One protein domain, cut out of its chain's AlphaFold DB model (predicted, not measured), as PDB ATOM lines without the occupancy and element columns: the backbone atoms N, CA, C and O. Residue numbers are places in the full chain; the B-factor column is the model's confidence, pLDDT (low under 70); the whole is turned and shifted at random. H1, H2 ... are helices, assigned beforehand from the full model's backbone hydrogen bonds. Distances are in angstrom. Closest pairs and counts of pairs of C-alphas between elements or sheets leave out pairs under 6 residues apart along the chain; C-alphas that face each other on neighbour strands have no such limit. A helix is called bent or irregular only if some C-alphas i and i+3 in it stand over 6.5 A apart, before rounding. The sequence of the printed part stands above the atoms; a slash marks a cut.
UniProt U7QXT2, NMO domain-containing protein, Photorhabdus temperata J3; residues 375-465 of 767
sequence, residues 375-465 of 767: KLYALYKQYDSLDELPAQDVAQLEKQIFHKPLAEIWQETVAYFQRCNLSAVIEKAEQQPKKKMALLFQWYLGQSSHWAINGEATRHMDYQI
ATOM      1  N   LYS A 375     -92.451 176.201 -53.070       97.50
ATOM      2  CA  LYS A 375     -91.223 175.692 -53.699       97.50
ATOM      3  C   LYS A 375     -90.050 175.686 -52.717       97.50
ATOM      4  O   LYS A 375     -89.379 174.664 -52.601       97.50
ATOM      5  N   LEU A 376     -89.830 176.777 -51.978       98.19
ATOM      6  CA  LEU A 376     -88.780 176.843 -50.952       98.19
ATOM      7  C   LEU A 376     -88.961 175.749 -49.892       98.19
ATOM      8  O   LEU A 376     -88.009 175.055 -49.545       98.19
ATOM      9  N   TYR A 377     -90.189 175.534 -49.418       97.88
ATOM     10  CA  TYR A 377     -90.455 174.485 -48.433       97.88
ATOM     11  C   TYR A 377     -90.272 173.069 -48.991       97.88
ATOM     12  O   TYR A 377     -89.746 172.201 -48.296       97.88
ATOM     13  N   ALA A 378     -90.656 172.829 -50.247       97.56
ATOM     14  CA  ALA A 378     -90.429 171.548 -50.913       97.56
ATOM     15  C   ALA A 378     -88.929 171.233 -51.024       97.56
ATOM     16  O   ALA A 378     -88.510 170.139 -50.650       97.56
ATOM     17  N   LEU A 379     -88.118 172.212 -51.441       97.81
ATOM     18  CA  LEU A 379     -86.660 172.073 -51.490       97.81
ATOM     19  C   LEU A 379     -86.072 171.830 -50.095       97.81
ATOM     20  O   LEU A 379     -85.266 170.919 -49.925       97.81
ATOM     21  N   TYR A 380     -86.528 172.574 -49.082       97.75
ATOM     22  CA  TYR A 380     -86.106 172.375 -47.693       97.75
ATOM     23  C   TYR A 380     -86.435 170.970 -47.173       97.75
ATOM     24  O   TYR A 380     -85.647 170.371 -46.447       97.75
ATOM     25  N   LYS A 381     -87.589 170.401 -47.540       97.19
ATOM     26  CA  LYS A 381     -87.934 169.021 -47.169       97.19
ATOM     27  C   LYS A 381     -87.088 167.979 -47.897       97.19
ATOM     28  O   LYS A 381     -86.850 166.923 -47.322       97.19
ATOM     29  N   GLN A 382     -86.681 168.260 -49.130       97.81
ATOM     30  CA  GLN A 382     -86.032 167.290 -50.007       97.81
ATOM     31  C   GLN A 382     -84.512 167.180 -49.804       97.81
ATOM     32  O   GLN A 382     -83.997 166.073 -49.912       97.81
ATOM     33  N   TYR A 383     -83.814 168.284 -49.521       97.75
ATOM     34  CA  TYR A 383     -82.341 168.339 -49.499       97.75
ATOM     35  C   TYR A 383     -81.808 168.787 -48.147       97.75
ATOM     36  O   TYR A 383     -82.403 169.681 -47.544       97.75
ATOM     37  N   ASP A 384     -80.703 168.215 -47.663       96.81
ATOM     38  CA  ASP A 384     -80.205 168.472 -46.303       96.81
ATOM     39  C   ASP A 384     -79.288 169.691 -46.170       96.81
ATOM     40  O   ASP A 384     -79.039 170.178 -45.061       96.81
ATOM     41  N   SER A 385     -78.873 170.254 -47.299       96.88
ATOM     42  CA  SER A 385     -78.032 171.442 -47.371       96.88
ATOM     43  C   SER A 385     -78.289 172.241 -48.653       96.88
ATOM     44  O   SER A 385     -78.898 171.753 -49.605       96.88
ATOM     45  N   LEU A 386     -77.806 173.491 -48.685       94.75
ATOM     46  CA  LEU A 386     -77.805 174.306 -49.908       94.75
ATOM     47  C   LEU A 386     -76.883 173.719 -50.990       94.75
ATOM     48  O   LEU A 386     -77.171 173.885 -52.170       94.75
ATOM     49  N   ASP A 387     -75.814 173.023 -50.591       94.44
ATOM     50  CA  ASP A 387     -74.807 172.454 -51.498       94.44
ATOM     51  C   ASP A 387     -75.323 171.213 -52.251       94.44
ATOM     52  O   ASP A 387     -74.826 170.876 -53.323       94.44
ATOM     53  N   GLU A 388     -76.350 170.548 -51.715       96.88
ATOM     54  CA  GLU A 388     -77.029 169.411 -52.351       96.88
ATOM     55  C   GLU A 388     -78.088 169.824 -53.384       96.88
ATOM     56  O   GLU A 388     -78.625 168.967 -54.093       96.88
ATOM     57  N   LEU A 389     -78.418 171.118 -53.481       96.75
ATOM     58  CA  LEU A 389     -79.412 171.595 -54.437       96.75
ATOM     59  C   LEU A 389     -78.919 171.407 -55.883       96.75
ATOM     60  O   LEU A 389     -77.801 171.810 -56.213       96.75
ATOM     61  N   PRO A 390     -79.756 170.878 -56.798       97.38
ATOM     62  CA  PRO A 390     -79.410 170.811 -58.211       97.38
ATOM     63  C   PRO A 390     -79.067 172.198 -58.763       97.38
ATOM     64  O   PRO A 390     -79.781 173.169 -58.511       97.38
ATOM     65  N   ALA A 391     -78.028 172.291 -59.599       96.19
ATOM     66  CA  ALA A 391     -77.580 173.567 -60.171       96.19
ATOM     67  C   ALA A 391     -78.702 174.332 -60.906       96.19
ATOM     68  O   ALA A 391     -78.753 175.561 -60.879       96.19
ATOM     69  N   GLN A 392     -79.637 173.603 -61.526       96.50
ATOM     70  CA  GLN A 392     -80.817 174.190 -62.158       96.50
ATOM     71  C   GLN A 392     -81.761 174.851 -61.140       96.50
ATOM     72  O   GLN A 392     -82.292 175.926 -61.423       96.50
ATOM     73  N   ASP A 393     -81.967 174.236 -59.974       96.19
ATOM     74  CA  ASP A 393     -82.802 174.801 -58.914       96.19
ATOM     75  C   ASP A 393     -82.142 176.042 -58.315       96.19
ATOM     76  O   ASP A 393     -82.814 177.063 -58.189       96.19
ATOM     77  N   VAL A 394     -80.830 176.007 -58.049       97.44
ATOM     78  CA  VAL A 394     -80.063 177.178 -57.579       97.44
ATOM     79  C   VAL A 394     -80.208 178.347 -58.554       97.44
ATOM     80  O   VAL A 394     -80.659 179.422 -58.158       97.44
ATOM     81  N   ALA A 395     -79.953 178.126 -59.848       96.44
ATOM     82  CA  ALA A 395     -80.084 179.169 -60.866       96.44
ATOM     83  C   ALA A 395     -81.513 179.740 -60.951       96.44
ATOM     84  O   ALA A 395     -81.706 180.937 -61.178       96.44
ATOM     85  N   GLN A 396     -82.540 178.903 -60.761       96.12
ATOM     86  CA  GLN A 396     -83.926 179.370 -60.708       96.12
ATOM     87  C   GLN A 396     -84.225 180.175 -59.443       96.12
ATOM     88  O   GLN A 396     -84.914 181.191 -59.538       96.12
ATOM     89  N   LEU A 397     -83.738 179.747 -58.278       97.38
ATOM     90  CA  LEU A 397     -83.909 180.468 -57.018       97.38
ATOM     91  C   LEU A 397     -83.295 181.868 -57.111       97.38
ATOM     92  O   LEU A 397     -83.982 182.855 -56.840       97.38
ATOM     93  N   GLU A 398     -82.044 181.960 -57.555       97.75
ATOM     94  CA  GLU A 398     -81.318 183.227 -57.693       97.75
ATOM     95  C   GLU A 398     -81.988 184.157 -58.709       97.75
ATOM     96  O   GLU A 398     -82.145 185.345 -58.443       97.75
ATOM     97  N   LYS A 399     -82.471 183.629 -59.842       96.19
ATOM     98  CA  LYS A 399     -83.097 184.440 -60.898       96.19
ATOM     99  C   LYS A 399     -84.544 184.849 -60.607       96.19
ATOM    100  O   LYS A 399     -84.948 185.936 -61.005       96.19
ATOM    101  N   GLN A 400     -85.351 183.965 -60.018       93.94
ATOM    102  CA  GLN A 400     -86.813 184.122 -59.967       93.94
ATOM    103  C   GLN A 400     -87.382 184.414 -58.576       93.94
ATOM    104  O   GLN A 400     -88.557 184.768 -58.503       93.94
ATOM    105  N   ILE A 401     -86.621 184.188 -57.499       96.81
ATOM    106  CA  ILE A 401     -87.094 184.348 -56.112       96.81
ATOM    107  C   ILE A 401     -86.212 185.343 -55.359       96.81
ATOM    108  O   ILE A 401     -86.695 186.362 -54.866       96.81
ATOM    109  N   PHE A 402     -84.905 185.093 -55.298       97.44
ATOM    110  CA  PHE A 402     -83.987 185.947 -54.543       97.44
ATOM    111  C   PHE A 402     -83.552 187.185 -55.330       97.44
ATOM    112  O   PHE A 402     -83.359 188.232 -54.720       97.44
ATOM    113  N   HIS A 403     -83.492 187.100 -56.665       96.12
ATOM    114  CA  HIS A 403     -82.962 188.140 -57.563       96.12
ATOM    115  C   HIS A 403     -81.495 188.506 -57.274       96.12
ATOM    116  O   HIS A 403     -81.029 189.576 -57.661       96.12
ATOM    117  N   LYS A 404     -80.780 187.609 -56.585       96.50
ATOM    118  CA  LYS A 404     -79.400 187.744 -56.118       96.50
ATOM    119  C   LYS A 404     -78.778 186.356 -55.927       96.50
ATOM    120  O   LYS A 404     -79.531 185.403 -55.695       96.50
ATOM    121  N   PRO A 405     -77.439 186.240 -55.965       97.69
ATOM    122  CA  PRO A 405     -76.752 185.011 -55.595       97.69
ATOM    123  C   PRO A 405     -77.063 184.580 -54.156       97.69
ATOM    124  O   PRO A 405     -77.129 185.421 -53.255       97.69
ATOM    125  N   LEU A 406     -77.186 183.273 -53.901       97.00
ATOM    126  CA  LEU A 406     -77.498 182.755 -52.557       97.00
ATOM    127  C   LEU A 406     -76.433 183.154 -51.519       97.00
ATOM    128  O   LEU A 406     -76.754 183.387 -50.354       97.00
ATOM    129  N   ALA A 407     -75.173 183.279 -51.942       95.75
ATOM    130  CA  ALA A 407     -74.078 183.729 -51.086       95.75
ATOM    131  C   ALA A 407     -74.288 185.161 -50.556       95.75
ATOM    132  O   ALA A 407     -74.001 185.428 -49.391       95.75
ATOM    133  N   GLU A 408     -74.832 186.059 -51.382       97.69
ATOM    134  CA  GLU A 408     -75.138 187.439 -50.985       97.69
ATOM    135  C   GLU A 408     -76.314 187.469 -49.998       97.69
ATOM    136  O   GLU A 408     -76.235 188.117 -48.955       97.69
ATOM    137  N   ILE A 409     -77.363 186.676 -50.252       97.56
ATOM    138  CA  ILE A 409     -78.503 186.542 -49.326       97.56
ATOM    139  C   ILE A 409     -78.054 186.017 -47.958       97.56
ATOM    140  O   ILE A 409     -78.539 186.473 -46.918       97.56
ATOM    141  N   TRP A 410     -77.108 185.076 -47.931       96.94
ATOM    142  CA  TRP A 410     -76.543 184.598 -46.672       96.94
ATOM    143  C   TRP A 410     -75.825 185.718 -45.910       96.94
ATOM    144  O   TRP A 410     -76.056 185.869 -44.713       96.94
ATOM    145  N   GLN A 411     -75.022 186.547 -46.583       96.75
ATOM    146  CA  GLN A 411     -74.351 187.688 -45.945       96.75
ATOM    147  C   GLN A 411     -75.350 188.702 -45.368       96.75
ATOM    148  O   GLN A 411     -75.176 189.153 -44.235       96.75
ATOM    149  N   GLU A 412     -76.427 189.010 -46.093       96.75
ATOM    150  CA  GLU A 412     -77.505 189.868 -45.581       96.75
ATOM    151  C   GLU A 412     -78.193 189.259 -44.352       96.75
ATOM    152  O   GLU A 412     -78.490 189.962 -43.382       96.75
ATOM    153  N   THR A 413     -78.411 187.943 -44.368       95.50
ATOM    154  CA  THR A 413     -78.989 187.206 -43.238       95.50
ATOM    155  C   THR A 413     -78.084 187.309 -42.009       95.50
ATOM    156  O   THR A 413     -78.557 187.647 -40.925       95.50
ATOM    157  N   VAL A 414     -76.772 187.106 -42.173       95.25
ATOM    158  CA  VAL A 414     -75.783 187.267 -41.093       95.25
ATOM    159  C   VAL A 414     -75.825 188.687 -40.518       95.25
ATOM    160  O   VAL A 414     -75.954 188.850 -39.303       95.25
ATOM    161  N   ALA A 415     -75.797 189.710 -41.376       94.44
ATOM    162  CA  ALA A 415     -75.838 191.110 -40.954       94.44
ATOM    163  C   ALA A 415     -77.132 191.462 -40.195       94.44
ATOM    164  O   ALA A 415     -77.101 192.208 -39.212       94.44
ATOM    165  N   TYR A 416     -78.278 190.907 -40.610       91.38
ATOM    166  CA  TYR A 416     -79.551 191.088 -39.910       91.38
ATOM    167  C   TYR A 416     -79.503 190.531 -38.481       91.38
ATOM    168  O   TYR A 416     -79.771 191.272 -37.534       91.38
ATOM    169  N   PHE A 417     -79.115 189.263 -38.307       89.62
ATOM    170  CA  PHE A 417     -79.084 188.634 -36.982       89.62
ATOM    171  C   PHE A 417     -78.036 189.261 -36.053       89.62
ATOM    172  O   PHE A 417     -78.281 189.353 -34.851       89.62
ATOM    173  N   GLN A 418     -76.917 189.760 -36.589       89.38
ATOM    174  CA  GLN A 418     -75.939 190.532 -35.812       89.38
ATOM    175  C   GLN A 418     -76.541 191.834 -35.271       89.38
ATOM    176  O   GLN A 418     -76.433 192.113 -34.080       89.38
ATOM    177  N   ARG A 419     -77.249 192.600 -36.111       88.06
ATOM    178  CA  ARG A 419     -77.938 193.836 -35.696       88.06
ATOM    179  C   ARG A 419     -79.051 193.582 -34.676       88.06
ATOM    180  O   ARG A 419     -79.305 194.431 -33.828       88.06
ATOM    181  N   CYS A 420     -79.705 192.425 -34.742       81.25
ATOM    182  CA  CYS A 420     -80.709 192.006 -33.763       81.25
ATOM    183  C   CYS A 420     -80.108 191.443 -32.460       81.25
ATOM    184  O   CYS A 420     -80.872 190.984 -31.617       81.25
ATOM    185  N   ASN A 421     -78.779 191.463 -32.282       82.81
ATOM    186  CA  ASN A 421     -78.068 190.851 -31.149       82.81
ATOM    187  C   ASN A 421     -78.342 189.342 -30.992       82.81
ATOM    188  O   ASN A 421     -78.404 188.810 -29.886       82.81
ATOM    189  N   LEU A 422     -78.493 188.636 -32.115       84.38
ATOM    190  CA  LEU A 422     -78.800 187.204 -32.194       84.38
ATOM    191  C   LEU A 422     -77.694 186.416 -32.923       84.38
ATOM    192  O   LEU A 422     -77.968 185.418 -33.591       84.38
ATOM    193  N   SER A 423     -76.430 186.828 -32.781       86.38
ATOM    194  CA  SER A 423     -75.271 186.203 -33.449       86.38
ATOM    195  C   SER A 423     -75.133 184.700 -33.173       86.38
ATOM    196  O   SER A 423     -74.760 183.944 -34.067       86.38
ATOM    197  N   ALA A 424     -75.547 184.234 -31.990       88.19
ATOM    198  CA  ALA A 424     -75.552 182.812 -31.637       88.19
ATOM    199  C   ALA A 424     -76.426 181.945 -32.573       88.19
ATOM    200  O   ALA A 424     -76.208 180.737 -32.691       88.19
ATOM    201  N   VAL A 425     -77.428 182.530 -33.244       89.19
ATOM    202  CA  VAL A 425     -78.243 181.831 -34.255       89.19
ATOM    203  C   VAL A 425     -77.413 181.531 -35.503       89.19
ATOM    204  O   VAL A 425     -77.522 180.435 -36.055       89.19
ATOM    205  N   ILE A 426     -76.561 182.472 -35.916       93.25
ATOM    206  CA  ILE A 426     -75.676 182.323 -37.075       93.25
ATOM    207  C   ILE A 426     -74.581 181.300 -36.787       93.25
ATOM    208  O   ILE A 426     -74.396 180.390 -37.587       93.25
ATOM    209  N   GLU A 427     -73.936 181.379 -35.621       92.00
ATOM    210  CA  GLU A 427     -72.905 180.414 -35.205       92.00
ATOM    211  C   GLU A 427     -73.422 178.968 -35.258       92.00
ATOM    212  O   GLU A 427     -72.754 178.069 -35.770       92.00
ATOM    213  N   LYS A 428     -74.660 178.742 -34.795       92.69
ATOM    214  CA  LYS A 428     -75.324 177.434 -34.898       92.69
ATOM    215  C   LYS A 428     -75.632 177.047 -36.341       92.69
ATOM    216  O   LYS A 428     -75.471 175.886 -36.706       92.69
ATOM    217  N   ALA A 429     -76.102 177.991 -37.154       93.69
ATOM    218  CA  ALA A 429     -76.456 177.731 -38.544       93.69
ATOM    219  C   ALA A 429     -75.235 177.388 -39.410       93.69
ATOM    220  O   ALA A 429     -75.345 176.529 -40.281       93.69
ATOM    221  N   GLU A 430     -74.067 177.975 -39.148       93.06
ATOM    222  CA  GLU A 430     -72.823 177.613 -39.843       93.06
ATOM    223  C   GLU A 430     -72.383 176.170 -39.564       93.06
ATOM    224  O   GLU A 430     -71.803 175.526 -40.435       93.06
ATOM    225  N   GLN A 431     -72.728 175.630 -38.393       94.88
ATOM    226  CA  GLN A 431     -72.464 174.236 -38.020       94.88
ATOM    227  C   GLN A 431     -73.571 173.267 -38.473       94.88
ATOM    228  O   GLN A 431     -73.391 172.051 -38.417       94.88
ATOM    229  N   GLN A 432     -74.727 173.782 -38.901       95.81
ATOM    230  CA  GLN A 432     -75.913 172.998 -39.250       95.81
ATOM    231  C   GLN A 432     -76.420 173.397 -40.648       95.81
ATOM    232  O   GLN A 432     -77.265 174.290 -40.761       95.81
ATOM    233  N   PRO A 433     -75.973 172.712 -41.722       96.25
ATOM    234  CA  PRO A 433     -76.292 173.081 -43.108       96.25
ATOM    235  C   PRO A 433     -77.792 173.252 -43.385       96.25
ATOM    236  O   PRO A 433     -78.206 174.200 -44.059       96.25
ATOM    237  N   LYS A 434     -78.626 172.400 -42.781       96.50
ATOM    238  CA  LYS A 434     -80.088 172.481 -42.867       96.50
ATOM    239  C   LYS A 434     -80.650 173.770 -42.263       96.50
ATOM    240  O   LYS A 434     -81.564 174.374 -42.821       96.50
ATOM    241  N   LYS A 435     -80.097 174.212 -41.130       95.62
ATOM    242  CA  LYS A 435     -80.509 175.448 -40.454       95.62
ATOM    243  C   LYS A 435     -80.105 176.672 -41.270       95.62
ATOM    244  O   LYS A 435     -80.910 177.587 -41.423       95.62
ATOM    245  N   LYS A 436     -78.901 176.666 -41.851       96.62
ATOM    246  CA  LYS A 436     -78.453 177.700 -42.799       96.62
ATOM    247  C   LYS A 436     -79.400 177.820 -43.995       96.62
ATOM    248  O   LYS A 436     -79.820 178.924 -44.330       96.62
ATOM    249  N   MET A 437     -79.796 176.689 -44.584       97.44
ATOM    250  CA  MET A 437     -80.792 176.645 -45.660       97.44
ATOM    251  C   MET A 437     -82.141 177.237 -45.227       97.44
ATOM    252  O   MET A 437     -82.709 178.051 -45.953       97.44
ATOM    253  N   ALA A 438     -82.636 176.874 -44.037       96.81
ATOM    254  CA  ALA A 438     -83.880 177.419 -43.493       96.81
ATOM    255  C   ALA A 438     -83.824 178.943 -43.337       96.81
ATOM    256  O   ALA A 438     -84.712 179.625 -43.841       96.81
ATOM    257  N   LEU A 439     -82.771 179.476 -42.706       95.94
ATOM    258  CA  LEU A 439     -82.606 180.918 -42.490       95.94
ATOM    259  C   LEU A 439     -82.539 181.693 -43.811       95.94
ATOM    260  O   LEU A 439     -83.169 182.742 -43.940       95.94
ATOM    261  N   LEU A 440     -81.840 181.151 -44.814       96.69
ATOM    262  CA  LEU A 440     -81.778 181.751 -46.148       96.69
ATOM    263  C   LEU A 440     -83.165 181.788 -46.806       96.69
ATOM    264  O   LEU A 440     -83.556 182.796 -47.385       96.69
ATOM    265  N   PHE A 441     -83.950 180.715 -46.706       97.81
ATOM    266  CA  PHE A 441     -85.310 180.701 -47.255       97.81
ATOM    267  C   PHE A 441     -86.256 181.618 -46.473       97.81
ATOM    268  O   PHE A 441     -87.080 182.309 -47.075       97.81
ATOM    269  N   GLN A 442     -86.101 181.686 -45.150       95.94
ATOM    270  CA  GLN A 442     -86.839 182.600 -44.279       95.94
ATOM    271  C   GLN A 442     -86.547 184.070 -44.594       95.94
ATOM    272  O   GLN A 442     -87.451 184.883 -44.423       95.94
ATOM    273  N   TRP A 443     -85.364 184.414 -45.124       96.62
ATOM    274  CA  TRP A 443     -85.096 185.761 -45.646       96.62
ATOM    275  C   TRP A 443     -86.146 186.158 -46.688       96.62
ATOM    276  O   TRP A 443     -86.773 187.202 -46.550       96.62
ATOM    277  N   TYR A 444     -86.432 185.300 -47.677       97.81
ATOM    278  CA  TYR A 444     -87.443 185.613 -48.695       97.81
ATOM    279  C   TYR A 444     -88.834 185.753 -48.072       97.81
ATOM    280  O   TYR A 444     -89.534 186.718 -48.363       97.81
ATOM    281  N   LEU A 445     -89.210 184.826 -47.182       96.00
ATOM    282  CA  LEU A 445     -90.518 184.836 -46.517       96.00
ATOM    283  C   LEU A 445     -90.717 186.072 -45.624       96.00
ATOM    284  O   LEU A 445     -91.827 186.581 -45.524       96.00
ATOM    285  N   GLY A 446     -89.660 186.557 -44.974       93.19
ATOM    286  CA  GLY A 446     -89.703 187.784 -44.182       93.19
ATOM    287  C   GLY A 446     -89.752 189.034 -45.061       93.19
ATOM    288  O   GLY A 446     -90.575 189.926 -44.838       93.19
ATOM    289  N   GLN A 447     -88.915 189.096 -46.097       95.62
ATOM    290  CA  GLN A 447     -88.848 190.253 -46.992       95.62
ATOM    291  C   GLN A 447     -90.114 190.415 -47.841       95.62
ATOM    292  O   GLN A 447     -90.523 191.545 -48.094       95.62
ATOM    293  N   SER A 448     -90.798 189.325 -48.204       97.25
ATOM    294  CA  SER A 448     -92.060 189.377 -48.952       97.25
ATOM    295  C   SER A 448     -93.168 190.163 -48.255       97.25
ATOM    296  O   SER A 448     -93.971 190.810 -48.930       97.25
ATOM    297  N   SER A 449     -93.208 190.146 -46.917       95.69
ATOM    298  CA  SER A 449     -94.143 190.975 -46.147       95.69
ATOM    299  C   SER A 449     -93.727 192.450 -46.183       95.69
ATOM    300  O   SER A 449     -94.558 193.315 -46.446       95.69
ATOM    301  N   HIS A 450     -92.431 192.742 -46.023       95.75
ATOM    302  CA  HIS A 450     -91.904 194.109 -46.074       95.75
ATOM    303  C   HIS A 450     -92.091 194.765 -47.449       95.75
ATOM    304  O   HIS A 450     -92.474 195.930 -47.522       95.75
ATOM    305  N   TRP A 451     -91.869 194.030 -48.544       98.12
ATOM    306  CA  TRP A 451     -92.109 194.536 -49.900       98.12
ATOM    307  C   TRP A 451     -93.576 194.902 -50.116       98.12
ATOM    308  O   TRP A 451     -93.854 195.947 -50.700       98.12
ATOM    309  N   ALA A 452     -94.502 194.086 -49.603       97.88
ATOM    310  CA  ALA A 452     -95.934 194.356 -49.681       97.88
ATOM    311  C   ALA A 452     -96.320 195.616 -48.886       97.88
ATOM    312  O   ALA A 452     -97.017 196.488 -49.410       97.88
ATOM    313  N   ILE A 453     -95.822 195.745 -47.652       97.50
ATOM    314  CA  ILE A 453     -96.079 196.904 -46.784       97.50
ATOM    315  C   ILE A 453     -95.546 198.191 -47.423       97.50
ATOM    316  O   ILE A 453     -96.283 199.167 -47.525       97.50
ATOM    317  N   ASN A 454     -94.308 198.171 -47.921       97.31
ATOM    318  CA  ASN A 454     -93.646 199.353 -48.480       97.31
ATOM    319  C   ASN A 454     -94.057 199.671 -49.925       97.31
ATOM    320  O   ASN A 454     -93.779 200.763 -50.410       97.31
ATOM    321  N   GLY A 455     -94.704 198.738 -50.628       96.75
ATOM    322  CA  GLY A 455     -95.115 198.941 -52.015       96.75
ATOM    323  C   GLY A 455     -93.945 198.909 -53.001       96.75
ATOM    324  O   GLY A 455     -93.934 199.673 -53.964       96.75
ATOM    325  N   GLU A 456     -92.968 198.027 -52.771       97.31
ATOM    326  CA  GLU A 456     -91.803 197.857 -53.644       97.31
ATOM    327  C   GLU A 456     -92.210 197.351 -55.043       97.31
ATOM    328  O   GLU A 456     -92.398 196.153 -55.272       97.31
ATOM    329  N   ALA A 457     -92.318 198.269 -56.009       93.25
ATOM    330  CA  ALA A 457     -92.865 198.001 -57.342       93.25
ATOM    331  C   ALA A 457     -92.138 196.866 -58.090       93.25
ATOM    332  O   ALA A 457     -92.763 196.073 -58.805       93.25
ATOM    333  N   THR A 458     -90.823 196.743 -57.888       95.31
ATOM    334  CA  THR A 458     -90.000 195.690 -58.509       95.31
ATOM    335  C   THR A 458     -90.299 194.289 -57.963       95.31
ATOM    336  O   THR A 458     -89.953 193.290 -58.597       95.31
ATOM    337  N   ARG A 459     -90.988 194.204 -56.818       97.06
ATOM    338  CA  ARG A 459     -91.290 192.984 -56.065       97.06
ATOM    339  C   ARG A 459     -92.783 192.665 -55.972       97.06
ATOM    340  O   ARG A 459     -93.148 191.794 -55.191       97.06
ATOM    341  N   HIS A 460     -93.653 193.286 -56.775       95.00
ATOM    342  CA  HIS A 460     -95.111 193.071 -56.687       95.00
ATOM    343  C   HIS A 460     -95.533 191.587 -56.742       95.00
ATOM    344  O   HIS A 460     -96.374 191.148 -55.963       95.00
ATOM    345  N   MET A 461     -94.888 190.778 -57.592       96.75
ATOM    346  CA  MET A 461     -95.151 189.332 -57.697       96.75
ATOM    347  C   MET A 461     -94.717 188.531 -56.456       96.75
ATOM    348  O   MET A 461     -95.032 187.347 -56.354       96.75
ATOM    349  N   ASP A 462     -93.946 189.132 -55.553       97.88
ATOM    350  CA  ASP A 462     -93.434 188.531 -54.320       97.88
ATOM    351  C   ASP A 462     -94.177 189.005 -53.072       97.88
ATOM    352  O   ASP A 462     -93.811 188.604 -51.970       97.88
ATOM    353  N   TYR A 463     -95.206 189.845 -53.208       98.38
ATOM    354  CA  TYR A 463     -95.931 190.361 -52.055       98.38
ATOM    355  C   TYR A 463     -96.597 189.231 -51.272       98.38
ATOM    356  O   TYR A 463     -97.458 188.510 -51.786       98.38
ATOM    357  N   GLN A 464     -96.224 189.113 -50.000       98.31
ATOM    358  CA  GLN A 464     -96.955 188.305 -49.037       98.31
ATOM    359  C   GLN A 464     -98.026 189.178 -48.389       98.31
ATOM    360  O   GLN A 464     -97.721 190.071 -47.601       98.31
ATOM    361  N   ILE A 465     -99.287 188.881 -48.692       98.38
ATOM    362  CA  ILE A 465    -100.441 189.616 -48.173       98.38
ATOM    363  C   ILE A 465    -101.317 188.626 -47.415       98.38
ATOM    364  O   ILE A 465    -101.880 187.713 -48.017       98.38
TER     365      ILE A 465
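AT A GLANCE: This is residues 375 to 465 of the 767 residues of the protein "NMO domain-containing protein" of Photorhabdus temperata J3 (UniProt U7QXT2). One long helix, H5, runs through the domain like an axle, with the other five helices set round it. H3 crosses it about at right angles and turns back through the hairpin partner H4 to the beginning of H5, these three making a triangle; H1 lies alongside the first part of H5, H2 bridges from near H1 to H3, and short H6 folds back at the far end of H5. The printed part has 91 residues with six named helices, H1 to H6 in order, and no named strand: the class is all helix. The whole is compact, with a radius of gyration of the C-alphas of 13.3 A and spans of 37 by 35 by 20 A.

IN THESE COORDINATES: H1 is residues 375 to 382, beginning at C-alpha 375 at (-91.223, 175.692, -53.699). H2 is residues 391 to 402, 15.0 A long from first to last C-alpha; it is irregular, but only just, with C-alphas 399 and 402 6.6 A apart. H3, residues 406 to 419, is 20.2 A long, and H4, residues 423 to 431, is 13.1 A long. H5, residues 433 to 454, runs 31.9 A from (-76.292, 173.081, -43.108) to (-93.646, 199.353, -48.480). H6, residues 457 to 462, is irregular, with C-alphas 458 and 461 8.2 A apart; C-alpha 462 is at (-93.434, 188.531, -54.320).

HOW THE PARTS SIT: H5 is the hub, touching four helices. H1 touches residues 434 to 441 of H5 at a shallow tilt of 13 degrees, opposite ways; the closest C-alphas, of Leu 376 and Phe 441, are 6.4 A apart. H1 and H2 are near each other. H2 and H3 only just touch, with 3 pairs of C-alphas within 8 A, the closest being Glu 398 and Leu 406 at 6.4 A. H3 touches H5 about perpendicular, at 78 degrees, with the C-alphas of Trp 410 and Leu 440 closest at 6.0 A. H3 and H4 form a helical hairpin at a shallow tilt of 33 degrees, only just short of steep; their closest C-alphas, of Phe 417 and Ser 423, are 5.7 A apart. H4 and H5 touch only at the corner by their link, closest at the C-alphas of Ala 429 and Lys 436, 4.7 A. H6 touches H5 at a steep tilt of 54 degrees, opposite ways, closest at the C-alphas of Ser 448 and Asp 462, 5.6 A. Every O i to N i+4 pair is within hydrogen-bond range in H1 and H3; the counts are 7 of 8 in H2, 4 of 5 in H4, 15 of 18 in H5 and 0 of 2 in H6, where 1 of 3 O i to N i+3 pairs is.

THE WHOLE: The two C-alphas farthest apart, of Gln 431 and Ala 457, are 36.8 A apart. The printed part has no cut. The link from H1 to H2 is short, the other four are tight. The mean pLDDT of the printed part is 95.4, and no printed residue is under 70.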